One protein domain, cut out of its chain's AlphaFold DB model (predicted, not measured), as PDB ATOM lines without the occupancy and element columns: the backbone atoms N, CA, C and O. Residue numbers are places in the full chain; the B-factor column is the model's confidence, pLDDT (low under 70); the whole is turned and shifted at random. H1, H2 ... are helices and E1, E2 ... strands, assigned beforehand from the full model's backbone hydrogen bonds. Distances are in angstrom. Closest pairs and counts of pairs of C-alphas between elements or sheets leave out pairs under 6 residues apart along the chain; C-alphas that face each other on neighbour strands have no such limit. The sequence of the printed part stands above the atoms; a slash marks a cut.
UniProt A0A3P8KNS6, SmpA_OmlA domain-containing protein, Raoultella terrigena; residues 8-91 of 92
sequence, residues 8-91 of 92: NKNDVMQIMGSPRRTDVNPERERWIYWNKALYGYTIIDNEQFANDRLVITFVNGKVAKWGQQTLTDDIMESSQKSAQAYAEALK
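Overview. This is residues 8 to 91 of the 92 residues of the protein "SmpA_OmlA domain-containing protein" of Raoultella terrigena (UniProt A0A3P8KNS6). A twisted sheet of four strands, E1, E2, E5 and E6, has the short helix H1 over one face, while the chain between E2 and E5 reaches beyond the sheet to form the small hairpin E3 and E4. After E6 the long helix H2 sticks out as an arm, with residues 71 to 91 standing free. The printed part has 84 residues, with two named helices and six named strands in the order H1, E1, E2, E3, E4, E5, E6, H2; both sheets, E1 - E2 - E5 - E6 and E3 - E4, are antiparallel, and the class is mixed, helices and strands. The whole is loose, with a radius of gyration of the C-alphas of 16.0 A, and its flat outline spans 57 by 32 by 16 A.

Along the chain. In the larger sheet, E1 is residues 21 to 24, E2 residues 29 to 33 at 13.5 A, E5 residues 54 to 59 at 16.6 A and E6 residues 62 to 67 at 15.2 A, from first to last C-alpha. E5 begins at C-alpha 54, (-4.435, -5.720, 29.500). H1 is residues 9 to 16, from C-alpha 9 at (0.024, 0.529, 42.609), 10.1 A long. E3 is residues 37 to 39 and E4 residues 42 to 44. H2 is residues 71 to 89, 27.4 A long, ending at C-alpha 89, (-8.433, -33.354, 50.502).

Arrangement. The edge strands of the larger sheet are E1 and E6. E2 and E5 are antiparallel at 164 degrees, with N 31 and O 56 at 2.9 A. The hairpin E1 and E2 has N 23 and O 30 at 2.9 A, and the hairpin E5 and E6 has N 57 and O 65 at 2.8 A. The sheet is twisted, its C-alphas lying up to 4.2 A off their best plane. H1 is on this sheet at a height of 9.0 A, over E5, and runs along the strands, at 12 degrees to E5 on the local plane, which rests on just 6 C-alphas of the sheet. The closest C-alphas of H1 and E6 are those of Lys 9 and Lys 62, 6.6 A apart. The hairpin E3 and E4 has N 39 and O 42 at 2.9 A; E3 is apart from E2, and E4 from E5. H2 is not on the larger sheet and is apart from H1. In H1 and H2 every O i to N i+4 pair is within hydrogen-bond range.

Size, cuts and confidence. The two C-alphas farthest apart, those of Tyr 41 and Lys 91, are 57.8 A apart. The printed part has no cut and no long link. Without residues 71 to 91 the body spans 42 by 23 by 15 A. The mean pLDDT of the printed part is 86.8; residues 70 to 75 and residue 91 are under 70.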
ATOM      1  N   ASN A   8       4.343  -1.735  43.286       96.19
ATOM      2  CA  ASN A   8       3.189  -1.175  43.986       96.19
ATOM      3  C   ASN A   8       2.254  -0.439  43.005       96.19
ATOM      4  O   ASN A   8       2.619  -0.128  41.872       96.19
ATOM      5  N   LYS A   9       1.031  -0.143  43.445       95.62
ATOM      6  CA  LYS A   9       0.024   0.529  42.609       95.62
ATOM      7  C   LYS A   9       0.440   1.915  42.111       95.62
ATOM      8  O   LYS A   9       0.056   2.280  41.005       95.62
ATOM      9  N   ASN A  10       1.203   2.680  42.892       95.50
ATOM     10  CA  ASN A  10       1.633   4.023  42.498       95.50
ATOM     11  C   ASN A  10       2.639   3.954  41.348       95.50
ATOM     12  O   ASN A  10       2.504   4.693  40.378       95.50
ATOM     13  N   ASP A  11       3.587   3.024  41.419       94.81
ATOM     14  CA  ASP A  11       4.553   2.790  40.346       94.81
ATOM     15  C   ASP A  11       3.834   2.331  39.065       94.81
ATOM     16  O   ASP A  11       4.110   2.833  37.975       94.81
ATOM     17  N   VAL A  12       2.846   1.431  39.189       94.88
ATOM     18  CA  VAL A  12       2.017   1.019  38.043       94.88
ATOM     19  C   VAL A  12       1.248   2.205  37.470       94.88
ATOM     20  O   VAL A  12       1.223   2.372  36.255       94.88
ATOM     21  N   MET A  13       0.666   3.054  38.319       95.38
ATOM     22  CA  MET A  13      -0.053   4.257  37.896       95.38
ATOM     23  C   MET A  13       0.860   5.235  37.142       95.38
ATOM     24  O   MET A  13       0.435   5.827  36.156       95.38
ATOM     25  N   GLN A  14       2.123   5.381  37.552       94.31
ATOM     26  CA  GLN A  14       3.093   6.226  36.846       94.31
ATOM     27  C   GLN A  14       3.470   5.680  35.463       94.31
ATOM     28  O   GLN A  14       3.766   6.458  34.561       94.31
ATOM     29  N   ILE A  15       3.472   4.356  35.289       92.44
ATOM     30  CA  ILE A  15       3.841   3.708  34.023       92.44
ATOM     31  C   ILE A  15       2.646   3.618  33.070       92.44
ATOM     32  O   ILE A  15       2.776   3.918  31.888       92.44
ATOM     33  N   MET A  16       1.500   3.170  33.579       93.12
ATOM     34  CA  MET A  16       0.327   2.795  32.784       93.12
ATOM     35  C   MET A  16      -0.762   3.870  32.770       93.12
ATOM     36  O   MET A  16      -1.656   3.823  31.927       93.12
ATOM     37  N   GLY A  17      -0.716   4.819  33.704       94.12
ATOM     38  CA  GLY A  17      -1.806   5.753  33.945       94.12
ATOM     39  C   GLY A  17      -3.034   5.088  34.568       94.12
ATOM     40  O   GLY A  17      -3.016   3.927  35.004       94.12
ATOM     41  N   SER A  18      -4.122   5.859  34.607       95.94
ATOM     42  CA  SER A  18      -5.382   5.432  35.206       95.94
ATOM     43  C   SER A  18      -6.006   4.270  34.432       95.94
ATOM     44  O   SER A  18      -6.153   4.366  33.209       95.94
ATOM     45  N   PRO A  19      -6.413   3.186  35.113       96.12
ATOM     46  CA  PRO A  19      -7.156   2.115  34.469       96.12
ATOM     47  C   PRO A  19      -8.529   2.598  34.013       96.12
ATOM     48  O   PRO A  19      -9.115   3.508  34.601       96.12
ATOM     49  N   ARG A  20      -9.069   1.945  32.984       95.88
ATOM     50  CA  ARG A  20     -10.437   2.208  32.525       95.88
ATOM     51  C   ARG A  20     -11.477   1.523  33.403       95.88
ATOM     52  O   ARG A  20     -12.572   2.051  33.569       95.88
ATOM     53  N   ARG A  21     -11.133   0.363  33.969       95.00
ATOM     54  CA  ARG A  21     -11.966  -0.357  34.936       95.00
ATOM     55  C   ARG A  21     -11.116  -0.953  36.046       95.00
ATOM     56  O   ARG A  21      -9.986  -1.389  35.814       95.00
ATOM     57  N   THR A  22     -11.683  -0.994  37.242       94.50
ATOM     58  CA  THR A  22     -11.103  -1.663  38.399       94.50
ATOM     59  C   THR A  22     -12.097  -2.658  38.981       94.50
ATOM     60  O   THR A  22     -13.247  -2.315  39.237       94.50
ATOM     61  N   ASP A  23     -11.635  -3.884  39.215       92.75
ATOM     62  CA  ASP A  23     -12.418  -4.925  39.877       92.75
ATOM     63  C   ASP A  23     -11.732  -5.263  41.205       92.75
ATOM     64  O   ASP A  23     -10.572  -5.680  41.222       92.75
ATOM     65  N   VAL A  24     -12.431  -5.087  42.325       92.50
ATOM     66  CA  VAL A  24     -11.889  -5.334  43.669       92.50
ATOM     67  C   VAL A  24     -12.666  -6.467  44.319       92.50
ATOM     68  O   VAL A  24     -13.893  -6.437  44.371       92.50
ATOM     69  N   ASN A  25     -11.953  -7.460  44.841       88.50
ATOM     70  CA  ASN A  25     -12.518  -8.480  45.711       88.50
ATOM     71  C   ASN A  25     -11.585  -8.719  46.922       88.50
ATOM     72  O   ASN A  25     -10.487  -8.161  46.962       88.50
ATOM     73  N   PRO A  26     -12.000  -9.516  47.924       87.25
ATOM     74  CA  PRO A  26     -11.202  -9.717  49.136       87.25
ATOM     75  C   PRO A  26      -9.811 -10.328  48.907       87.25
ATOM     76  O   PRO A  26      -8.910 -10.110  49.711       87.25
ATOM     77  N   GLU A  27      -9.619 -11.091  47.831       87.44
ATOM     78  CA  GLU A  27      -8.359 -11.787  47.544       87.44
ATOM     79  C   GLU A  27      -7.426 -10.975  46.642       87.44
ATOM     80  O   GLU A  27      -6.202 -11.127  46.687       87.44
ATOM     81  N   ARG A  28      -8.002 -10.156  45.759       89.69
ATOM     82  CA  ARG A  28      -7.280  -9.484  44.687       89.69
ATOM     83  C   ARG A  28      -7.983  -8.226  44.214       89.69
ATOM     84  O   ARG A  28      -9.202  -8.091  44.238       89.69
ATOM     85  N   GLU A  29      -7.177  -7.358  43.634       94.88
ATOM     86  CA  GLU A  29      -7.643  -6.217  42.863       94.88
ATOM     87  C   GLU A  29      -7.129  -6.326  41.439       94.88
ATOM     88  O   GLU A  29      -6.026  -6.807  41.203       94.88
ATOM     89  N   ARG A  30      -7.929  -5.902  40.471       95.19
ATOM     90  CA  ARG A  30      -7.570  -5.931  39.061       95.19
ATOM     91  C   ARG A  30      -7.776  -4.579  38.440       95.19
ATOM     92  O   ARG A  30      -8.826  -3.973  38.610       95.19
ATOM     93  N   TRP A  31      -6.776  -4.140  37.699       96.44
ATOM     94  CA  TRP A  31      -6.838  -2.947  36.873       96.44
ATOM     95  C   TRP A  31      -6.863  -3.370  35.417       96.44
ATOM     96  O   TRP A  31      -6.050  -4.191  34.990       96.44
ATOM     97  N   ILE A  32      -7.827  -2.840  34.675       95.12
ATOM     98  CA  ILE A  32      -8.135  -3.273  33.320       95.12
ATOM     99  C   ILE A  32      -7.981  -2.077  32.390       95.12
ATOM    100  O   ILE A  32      -8.532  -0.994  32.616       95.12
ATOM    101  N   TYR A  33      -7.204  -2.306  31.342       95.12
ATOM    102  CA  TYR A  33      -6.827  -1.338  30.330       95.12
ATOM    103  C   TYR A  33      -7.228  -1.870  28.959       95.12
ATOM    104  O   TYR A  33      -7.128  -3.068  28.698       95.12
ATOM    105  N   TRP A  34      -7.667  -0.975  28.085       94.94
ATOM    106  CA  TRP A  34      -7.876  -1.246  26.667       94.94
ATOM    107  C   TRP A  34      -7.809   0.060  25.879       94.94
ATOM    108  O   TRP A  34      -8.088   1.137  26.430       94.94
ATOM    109  N   ASN A  35      -7.481  -0.028  24.592       93.38
ATOM    110  CA  ASN A  35      -7.659   1.089  23.675       93.38
ATOM    111  C   ASN A  35      -8.949   0.939  22.870       93.38
ATOM    112  O   ASN A  35      -9.564  -0.126  22.798       93.38
ATOM    113  N   LYS A  36      -9.380   2.049  22.266       93.94
ATOM    114  CA  LYS A  36     -10.494   2.024  21.318       93.94
ATOM    115  C   LYS A  36     -10.084   1.189  20.106       93.94
ATOM    116  O   LYS A  36      -8.995   1.387  19.572       93.94
ATOM    117  N   ALA A  37     -10.961   0.301  19.660       90.81
ATOM    118  CA  ALA A  37     -10.731  -0.528  18.486       90.81
ATOM    119  C   ALA A  37     -11.406   0.086  17.254       90.81
ATOM    120  O   ALA A  37     -12.512   0.621  17.341       90.81
ATOM    121  N   LEU A  38     -10.750  -0.008  16.097       91.62
ATOM    122  CA  LEU A  38     -11.357   0.335  14.814       91.62
ATOM    123  C   LEU A  38     -12.040  -0.911  14.237       91.62
ATOM    124  O   LEU A  38     -11.371  -1.896  13.930       91.62
ATOM    125  N   TYR A  39     -13.359  -0.855  14.074       85.88
ATOM    126  CA  TYR A  39     -14.155  -1.884  13.405       85.88
ATOM    127  C   TYR A  39     -14.732  -1.309  12.113       85.88
ATOM    128  O   TYR A  39     -15.669  -0.508  12.128       85.88
ATOM    129  N   GLY A  40     -14.136  -1.689  10.980       88.44
ATOM    130  CA  GLY A  40     -14.424  -1.058   9.692       88.44
ATOM    131  C   GLY A  40     -14.042   0.423   9.724       88.44
ATOM    132  O   GLY A  40     -12.863   0.755   9.813       88.44
ATOM    133  N   TYR A  41     -15.043   1.304   9.691       91.12
ATOM    134  CA  TYR A  41     -14.869   2.761   9.788       91.12
ATOM    135  C   TYR A  41     -15.325   3.338  11.136       91.12
ATOM    136  O   TYR A  41     -15.270   4.550  11.343       91.12
ATOM    137  N   THR A  42     -15.795   2.495  12.056       93.50
ATOM    138  CA  THR A  42     -16.333   2.923  13.349       93.50
ATOM    139  C   THR A  42     -15.307   2.700  14.451       93.50
ATOM    140  O   THR A  42     -14.736   1.618  14.580       93.50
ATOM    141  N   ILE A  43     -15.092   3.723  15.279       93.69
ATOM    142  CA  ILE A  43     -14.278   3.617  16.490       93.69
ATOM    143  C   ILE A  43     -15.177   3.133  17.628       93.69
ATOM    144  O   ILE A  43     -16.129   3.819  18.001       93.69
ATOM    145  N   ILE A  44     -14.856   1.973  18.193       93.56
ATOM    146  CA  ILE A  44     -15.588   1.363  19.300       93.56
ATOM    147  C   ILE A  44     -14.731   1.450  20.563       93.56
ATOM    148  O   ILE A  44     -13.616   0.935  20.614       93.56
ATOM    149  N   ASP A  45     -15.256   2.103  21.600       93.88
ATOM    150  CA  ASP A  45     -14.658   2.117  22.938       93.88
ATOM    151  C   ASP A  45     -15.384   1.110  23.831       93.88
ATOM    152  O   ASP A  45     -16.335   1.447  24.535       93.88
ATOM    153  N   ASN A  46     -14.994  -0.157  23.728       90.88
ATOM    154  CA  ASN A  46     -15.605  -1.233  24.491       90.88
ATOM    155  C   ASN A  46     -14.576  -2.333  24.763       90.88
ATOM    156  O   ASN A  46     -13.933  -2.831  23.841       90.88
ATOM    157  N   GLU A  47     -14.469  -2.732  26.028       89.19
ATOM    158  CA  GLU A  47     -13.525  -3.742  26.508       89.19
ATOM    159  C   GLU A  47     -13.646  -5.095  25.791       89.19
ATOM    160  O   GLU A  47     -12.635  -5.749  25.553       89.19
ATOM    161  N   GLN A  48     -14.860  -5.531  25.440       86.50
ATOM    162  CA  GLN A  48     -15.080  -6.834  24.798       86.50
ATOM    163  C   GLN A  48     -14.609  -6.867  23.344       86.50
ATOM    164  O   GLN A  48     -14.266  -7.929  22.835       86.50
ATOM    165  N   PHE A  49     -14.591  -5.707  22.690       87.31
ATOM    166  CA  PHE A  49     -14.146  -5.555  21.306       87.31
ATOM    167  C   PHE A  49     -12.682  -5.100  21.214       87.31
ATOM    168  O   PHE A  49     -12.150  -4.936  20.119       87.31
ATOM    169  N   ALA A  50     -12.021  -4.872  22.350       88.38
ATOM    170  CA  ALA A  50     -10.631  -4.459  22.372       88.38
ATOM    171  C   ALA A  50      -9.689  -5.646  22.141       88.38
ATOM    172  O   ALA A  50      -9.711  -6.632  22.875       88.38
ATOM    173  N   ASN A  51      -8.803  -5.514  21.154       86.19
ATOM    174  CA  ASN A  51      -7.805  -6.537  20.818       86.19
ATOM    175  C   ASN A  51      -6.539  -6.458  21.688       86.19
ATOM    176  O   ASN A  51      -5.703  -7.355  21.662       86.19
ATOM    177  N   ASP A  52      -6.374  -5.379  22.448       89.12
ATOM    178  CA  ASP A  52      -5.171  -5.055  23.215       89.12
ATOM    179  C   ASP A  52      -5.439  -4.965  24.722       89.12
ATOM    180  O   ASP A  52      -4.699  -4.325  25.470       89.12
ATOM    181  N   ARG A  53      -6.510  -5.622  25.175       91.44
ATOM    182  CA  ARG A  53      -6.900  -5.633  26.581       91.44
ATOM    183  C   ARG A  53      -5.754  -6.121  27.467       91.44
ATOM    184  O   ARG A  53      -5.239  -7.217  27.285       91.44
ATOM    185  N   LEU A  54      -5.426  -5.354  28.496       92.56
ATOM    186  CA  LEU A  54      -4.435  -5.720  29.500       92.56
ATOM    187  C   LEU A  54      -5.079  -5.708  30.883       92.56
ATOM    188  O   LEU A  54      -5.664  -4.712  31.303       92.56
ATOM    189  N   VAL A  55      -4.936  -6.814  31.608       93.94
ATOM    190  CA  VAL A  55      -5.379  -6.944  32.996       93.94
ATOM    191  C   VAL A  55      -4.150  -7.048  33.883       93.94
ATOM    192  O   VAL A  55      -3.329  -7.942  33.692       93.94
ATOM    193  N   ILE A  56      -4.031  -6.162  34.866       94.62
ATOM    194  CA  ILE A  56      -3.010  -6.212  35.914       94.62
ATOM    195  C   ILE A  56      -3.694  -6.665  37.196       94.62
ATOM    196  O   ILE A  56      -4.615  -6.009  37.671       94.62
ATOM    197  N   THR A  57      -3.257  -7.790  37.757       94.50
ATOM    198  CA  THR A  57      -3.770  -8.309  39.028       94.50
ATOM    199  C   THR A  57      -2.814  -7.957  40.158       94.50
ATOM    200  O   THR A  57      -1.619  -8.255  40.099       94.50
ATOM    201  N   PHE A  58      -3.371  -7.392  41.220       95.50
ATOM    202  CA  PHE A  58      -2.710  -7.077  42.469       95.50
ATOM    203  C   PHE A  58      -3.169  -8.026  43.567       95.50
ATOM    204  O   PHE A  58      -4.362  -8.281  43.726       95.50
ATOM    205  N   VAL A  59      -2.216  -8.484  44.370       94.12
ATOM    206  CA  VAL A  59      -2.462  -9.190  45.628       94.12
ATOM    207  C   VAL A  59      -1.698  -8.436  46.708       94.12
ATOM    208  O   VAL A  59      -0.534  -8.085  46.508       94.12
ATOM    209  N   ASN A  60      -2.358  -8.114  47.822       93.56
ATOM    210  CA  ASN A  60      -1.783  -7.290  48.896       93.56
ATOM    211  C   ASN A  60      -1.169  -5.968  48.388       93.56
ATOM    212  O   ASN A  60      -0.095  -5.549  48.819       93.56
ATOM    213  N   GLY A  61      -1.828  -5.331  47.414       93.38
ATOM    214  CA  GLY A  61      -1.399  -4.050  46.843       93.38
ATOM    215  C   GLY A  61      -0.172  -4.106  45.925       93.38
ATOM    216  O   GLY A  61       0.310  -3.050  45.512       93.38
ATOM    217  N   LYS A  62       0.321  -5.302  45.584       96.12
ATOM    218  CA  LYS A  62       1.480  -5.506  44.704       96.12
ATOM    219  C   LYS A  62       1.109  -6.294  43.458       96.12
ATOM    220  O   LYS A  62       0.272  -7.190  43.532       96.12
ATOM    221  N   VAL A  63       1.754  -5.992  42.334       95.44
ATOM    222  CA  VAL A  63       1.559  -6.712  41.068       95.44
ATOM    223  C   VAL A  63       1.909  -8.186  41.252       95.44
ATOM    224  O   VAL A  63       3.056  -8.534  41.528       95.44
ATOM    225  N   ALA A  64       0.913  -9.047  41.072       93.38
ATOM    226  CA  ALA A  64       1.057 -10.495  41.149       93.38
ATOM    227  C   ALA A  64       1.134 -11.140  39.757       93.38
ATOM    228  O   ALA A  64       1.813 -12.147  39.592       93.38
ATOM    229  N   LYS A  65       0.443 -10.568  38.761       92.31
ATOM    230  CA  LYS A  65       0.505 -10.977  37.348       92.31
ATOM    231  C   LYS A  65      -0.109  -9.917  36.435       92.31
ATOM    232  O   LYS A  65      -0.915  -9.110  36.895       92.31
ATOM    233  N   TRP A  66       0.220  -9.957  35.147       93.25
ATOM    234  CA  TRP A  66      -0.445  -9.158  34.117       93.25
ATOM    235  C   TRP A  66      -0.508  -9.896  32.777       93.25
ATOM    236  O   TRP A  66       0.317 -10.771  32.517       93.25
ATOM    237  N   GLY A  67      -1.476  -9.548  31.926       89.88
ATOM    238  CA  GLY A  67      -1.574 -10.075  30.561       89.88
ATOM    239  C   GLY A  67      -2.946  -9.885  29.911       89.88
ATOM    240  O   GLY A  67      -3.838  -9.260  30.490       89.88
ATOM    241  N   GLN A  68      -3.117 -10.467  28.720       83.62
ATOM    242  CA  GLN A  68      -4.410 -10.626  28.042       83.62
ATOM    243  C   GLN A  68      -5.216 -11.742  28.719       83.62
ATOM    244  O   GLN A  68      -5.459 -12.794  28.146       83.62
ATOM    245  N   GLN A  69      -5.578 -11.551  29.987       70.88
ATOM    246  CA  GLN A  69      -6.479 -12.487  30.655       70.88
ATOM    247  C   GLN A  69      -7.890 -12.218  30.158       70.88
ATOM    248  O   GLN A  69      -8.343 -11.083  30.299       70.88
ATOM    249  N   THR A  70      -8.579 -13.224  29.626       67.12
ATOM    250  CA  THR A  70     -10.018 -13.208  29.331       67.12
ATOM    251  C   THR A  70     -10.826 -13.736  30.521       67.12
ATOM    252  O   THR A  70     -10.284 -14.345  31.441       67.12
ATOM    253  N   LEU A  71     -12.147 -13.507  30.530       60.03
ATOM    254  CA  LEU A  71     -13.028 -14.058  31.574       60.03
ATOM    255  C   LEU A  71     -12.969 -15.602  31.600       60.03
ATOM    256  O   LEU A  71     -13.058 -16.216  32.659       60.03
ATOM    257  N   THR A  72     -12.775 -16.220  30.432       63.47
ATOM    258  CA  THR A  72     -12.634 -17.671  30.253       63.47
ATOM    259  C   THR A  72     -11.374 -18.212  30.925       63.47
ATOM    260  O   THR A  72     -11.440 -19.241  31.597       63.47
ATOM    261  N   ASP A  73     -10.250 -17.498  30.813       65.19
ATOM    262  CA  ASP A  73      -8.985 -17.895  31.449       65.19
ATOM    263  C   ASP A  73      -9.114 -17.929  32.975       65.19
ATOM    264  O   ASP A  73      -8.614 -18.840  33.636       65.19
ATOM    265  N   ASP A  74      -9.849 -16.971  33.541       65.31
ATOM    266  CA  ASP A  74     -10.101 -16.913  34.979       65.31
ATOM    267  C   ASP A  74     -11.001 -18.055  35.469       65.31
ATOM    268  O   ASP A  74     -10.749 -18.631  36.531       65.31
ATOM    269  N   ILE A  75     -12.040 -18.405  34.701       68.44
ATOM    270  CA  ILE A  75     -12.919 -19.541  35.018       68.44
ATOM    271  C   ILE A  75     -12.113 -20.840  34.987       68.44
ATOM    272  O   ILE A  75     -12.228 -21.660  35.902       68.44
ATOM    273  N   MET A  76     -11.251 -21.011  33.987       73.25
ATOM    274  CA  MET A  76     -10.410 -22.194  33.861       73.25
ATOM    275  C   MET A  76      -9.399 -22.302  35.012       73.25
ATOM    276  O   MET A  76      -9.299 -23.363  35.629       73.25
ATOM    277  N   GLU A  77      -8.725 -21.207  35.380       71.00
ATOM    278  CA  GLU A  77      -7.802 -21.175  36.528       71.00
ATOM    279  C   GLU A  77      -8.525 -21.490  37.850       71.00
ATOM    280  O   GLU A  77      -8.029 -22.263  38.672       71.00
ATOM    281  N   SER A  78      -9.724 -20.932  38.057       70.25
ATOM    282  CA  SER A  78     -10.527 -21.200  39.260       70.25
ATOM    283  C   SER A  78     -10.991 -22.660  39.348       70.25
ATOM    284  O   SER A  78     -10.976 -23.262  40.428       70.25
ATOM    285  N   SER A  79     -11.328 -23.258  38.202       70.06
ATOM    286  CA  SER A  79     -11.741 -24.658  38.100       70.06
ATOM    287  C   SER A  79     -10.566 -25.591  38.397       70.06
ATOM    288  O   SER A  79     -10.715 -26.558  39.142       70.06
ATOM    289  N   GLN A  80      -9.372 -25.264  37.888       75.19
ATOM    290  CA  GLN A  80      -8.143 -26.011  38.174       75.19
ATOM    291  C   GLN A  80      -7.768 -25.960  39.660       75.19
ATOM    292  O   GLN A  80      -7.477 -27.003  40.242       75.19
ATOM    293  N   LYS A  81      -7.826 -24.781  40.297       78.75
ATOM    294  CA  LYS A  81      -7.560 -24.646  41.741       78.75
ATOM    295  C   LYS A  81      -8.547 -25.447  42.587       78.75
ATOM    296  O   LYS A  81      -8.135 -26.131  43.517       78.75
ATOM    297  N   SER A  82      -9.832 -25.413  42.233       74.62
ATOM    298  CA  SER A  82     -10.860 -26.207  42.918       74.62
ATOM    299  C   SER A  82     -10.583 -27.706  42.793       74.62
ATOM    300  O   SER A  82     -10.572 -28.417  43.794       74.62
ATOM    301  N   ALA A  83     -10.283 -28.190  41.583       74.88
ATOM    302  CA  ALA A  83      -9.960 -29.597  41.348       74.88
ATOM    303  C   ALA A  83      -8.715 -30.057  42.132       74.88
ATOM    304  O   ALA A  83      -8.713 -31.155  42.689       74.88
ATOM    305  N   GLN A  84      -7.682 -29.211  42.220       75.88
ATOM    306  CA  GLN A  84      -6.492 -29.475  43.035       75.88
ATOM    307  C   GLN A  84      -6.835 -29.572  44.527       75.88
ATOM    308  O   GLN A  84      -6.433 -30.538  45.172       75.88
ATOM    309  N   ALA A  85      -7.640 -28.645  45.054       76.69
ATOM    310  CA  ALA A  85      -8.064 -28.668  46.453       76.69
ATOM    311  C   ALA A  85      -8.843 -29.950  46.811       76.69
ATOM    312  O   ALA A  85      -8.598 -30.550  47.858       76.69
ATOM    313  N   TYR A  86      -9.732 -30.422  45.928       74.81
ATOM    314  CA  TYR A  86     -10.425 -31.703  46.121       74.81
ATOM    315  C   TYR A  86      -9.463 -32.897  46.096       74.81
ATOM    316  O   TYR A  86      -9.569 -33.793  46.934       74.81
ATOM    317  N   ALA A  87      -8.505 -32.914  45.165       78.62
ATOM    318  CA  ALA A  87      -7.519 -33.988  45.071       78.62
ATOM    319  C   ALA A  87      -6.586 -34.046  46.295       78.62
ATOM    320  O   ALA A  87      -6.187 -35.132  46.711       78.62
ATOM    321  N   GLU A  88      -6.238 -32.899  46.883       76.50
ATOM    322  CA  GLU A  88      -5.456 -32.827  48.122       76.50
ATOM    323  C   GLU A  88      -6.260 -33.270  49.348       76.50
ATOM    324  O   GLU A  88      -5.726 -33.980  50.199       76.50
ATOM    325  N   ALA A  89      -7.549 -32.922  49.419       73.12
ATOM    326  CA  ALA A  89      -8.433 -33.354  50.502       73.12
ATOM    327  C   ALA A  89      -8.653 -34.877  50.522       73.12
ATOM    328  O   ALA A  89      -8.773 -35.454  51.594       73.12
ATOM    329  N   LEU A  90      -8.659 -35.528  49.354       71.31
ATOM    330  CA  LEU A  90      -8.794 -36.986  49.221       71.31
ATOM    331  C   LEU A  90      -7.498 -37.767  49.505       71.31
ATOM    332  O   LEU A  90      -7.536 -38.991  49.595       71.31
ATOM    333  N   LYS A  91      -6.348 -37.086  49.600       67.75
ATOM    334  CA  LYS A  91      -5.047 -37.697  49.935       67.75
ATOM    335  C   LYS A  91      -4.742 -37.708  51.440       67.75
ATOM    336  O   LYS A  91      -3.699 -38.239  51.822       67.75
TER     337      LYS A  91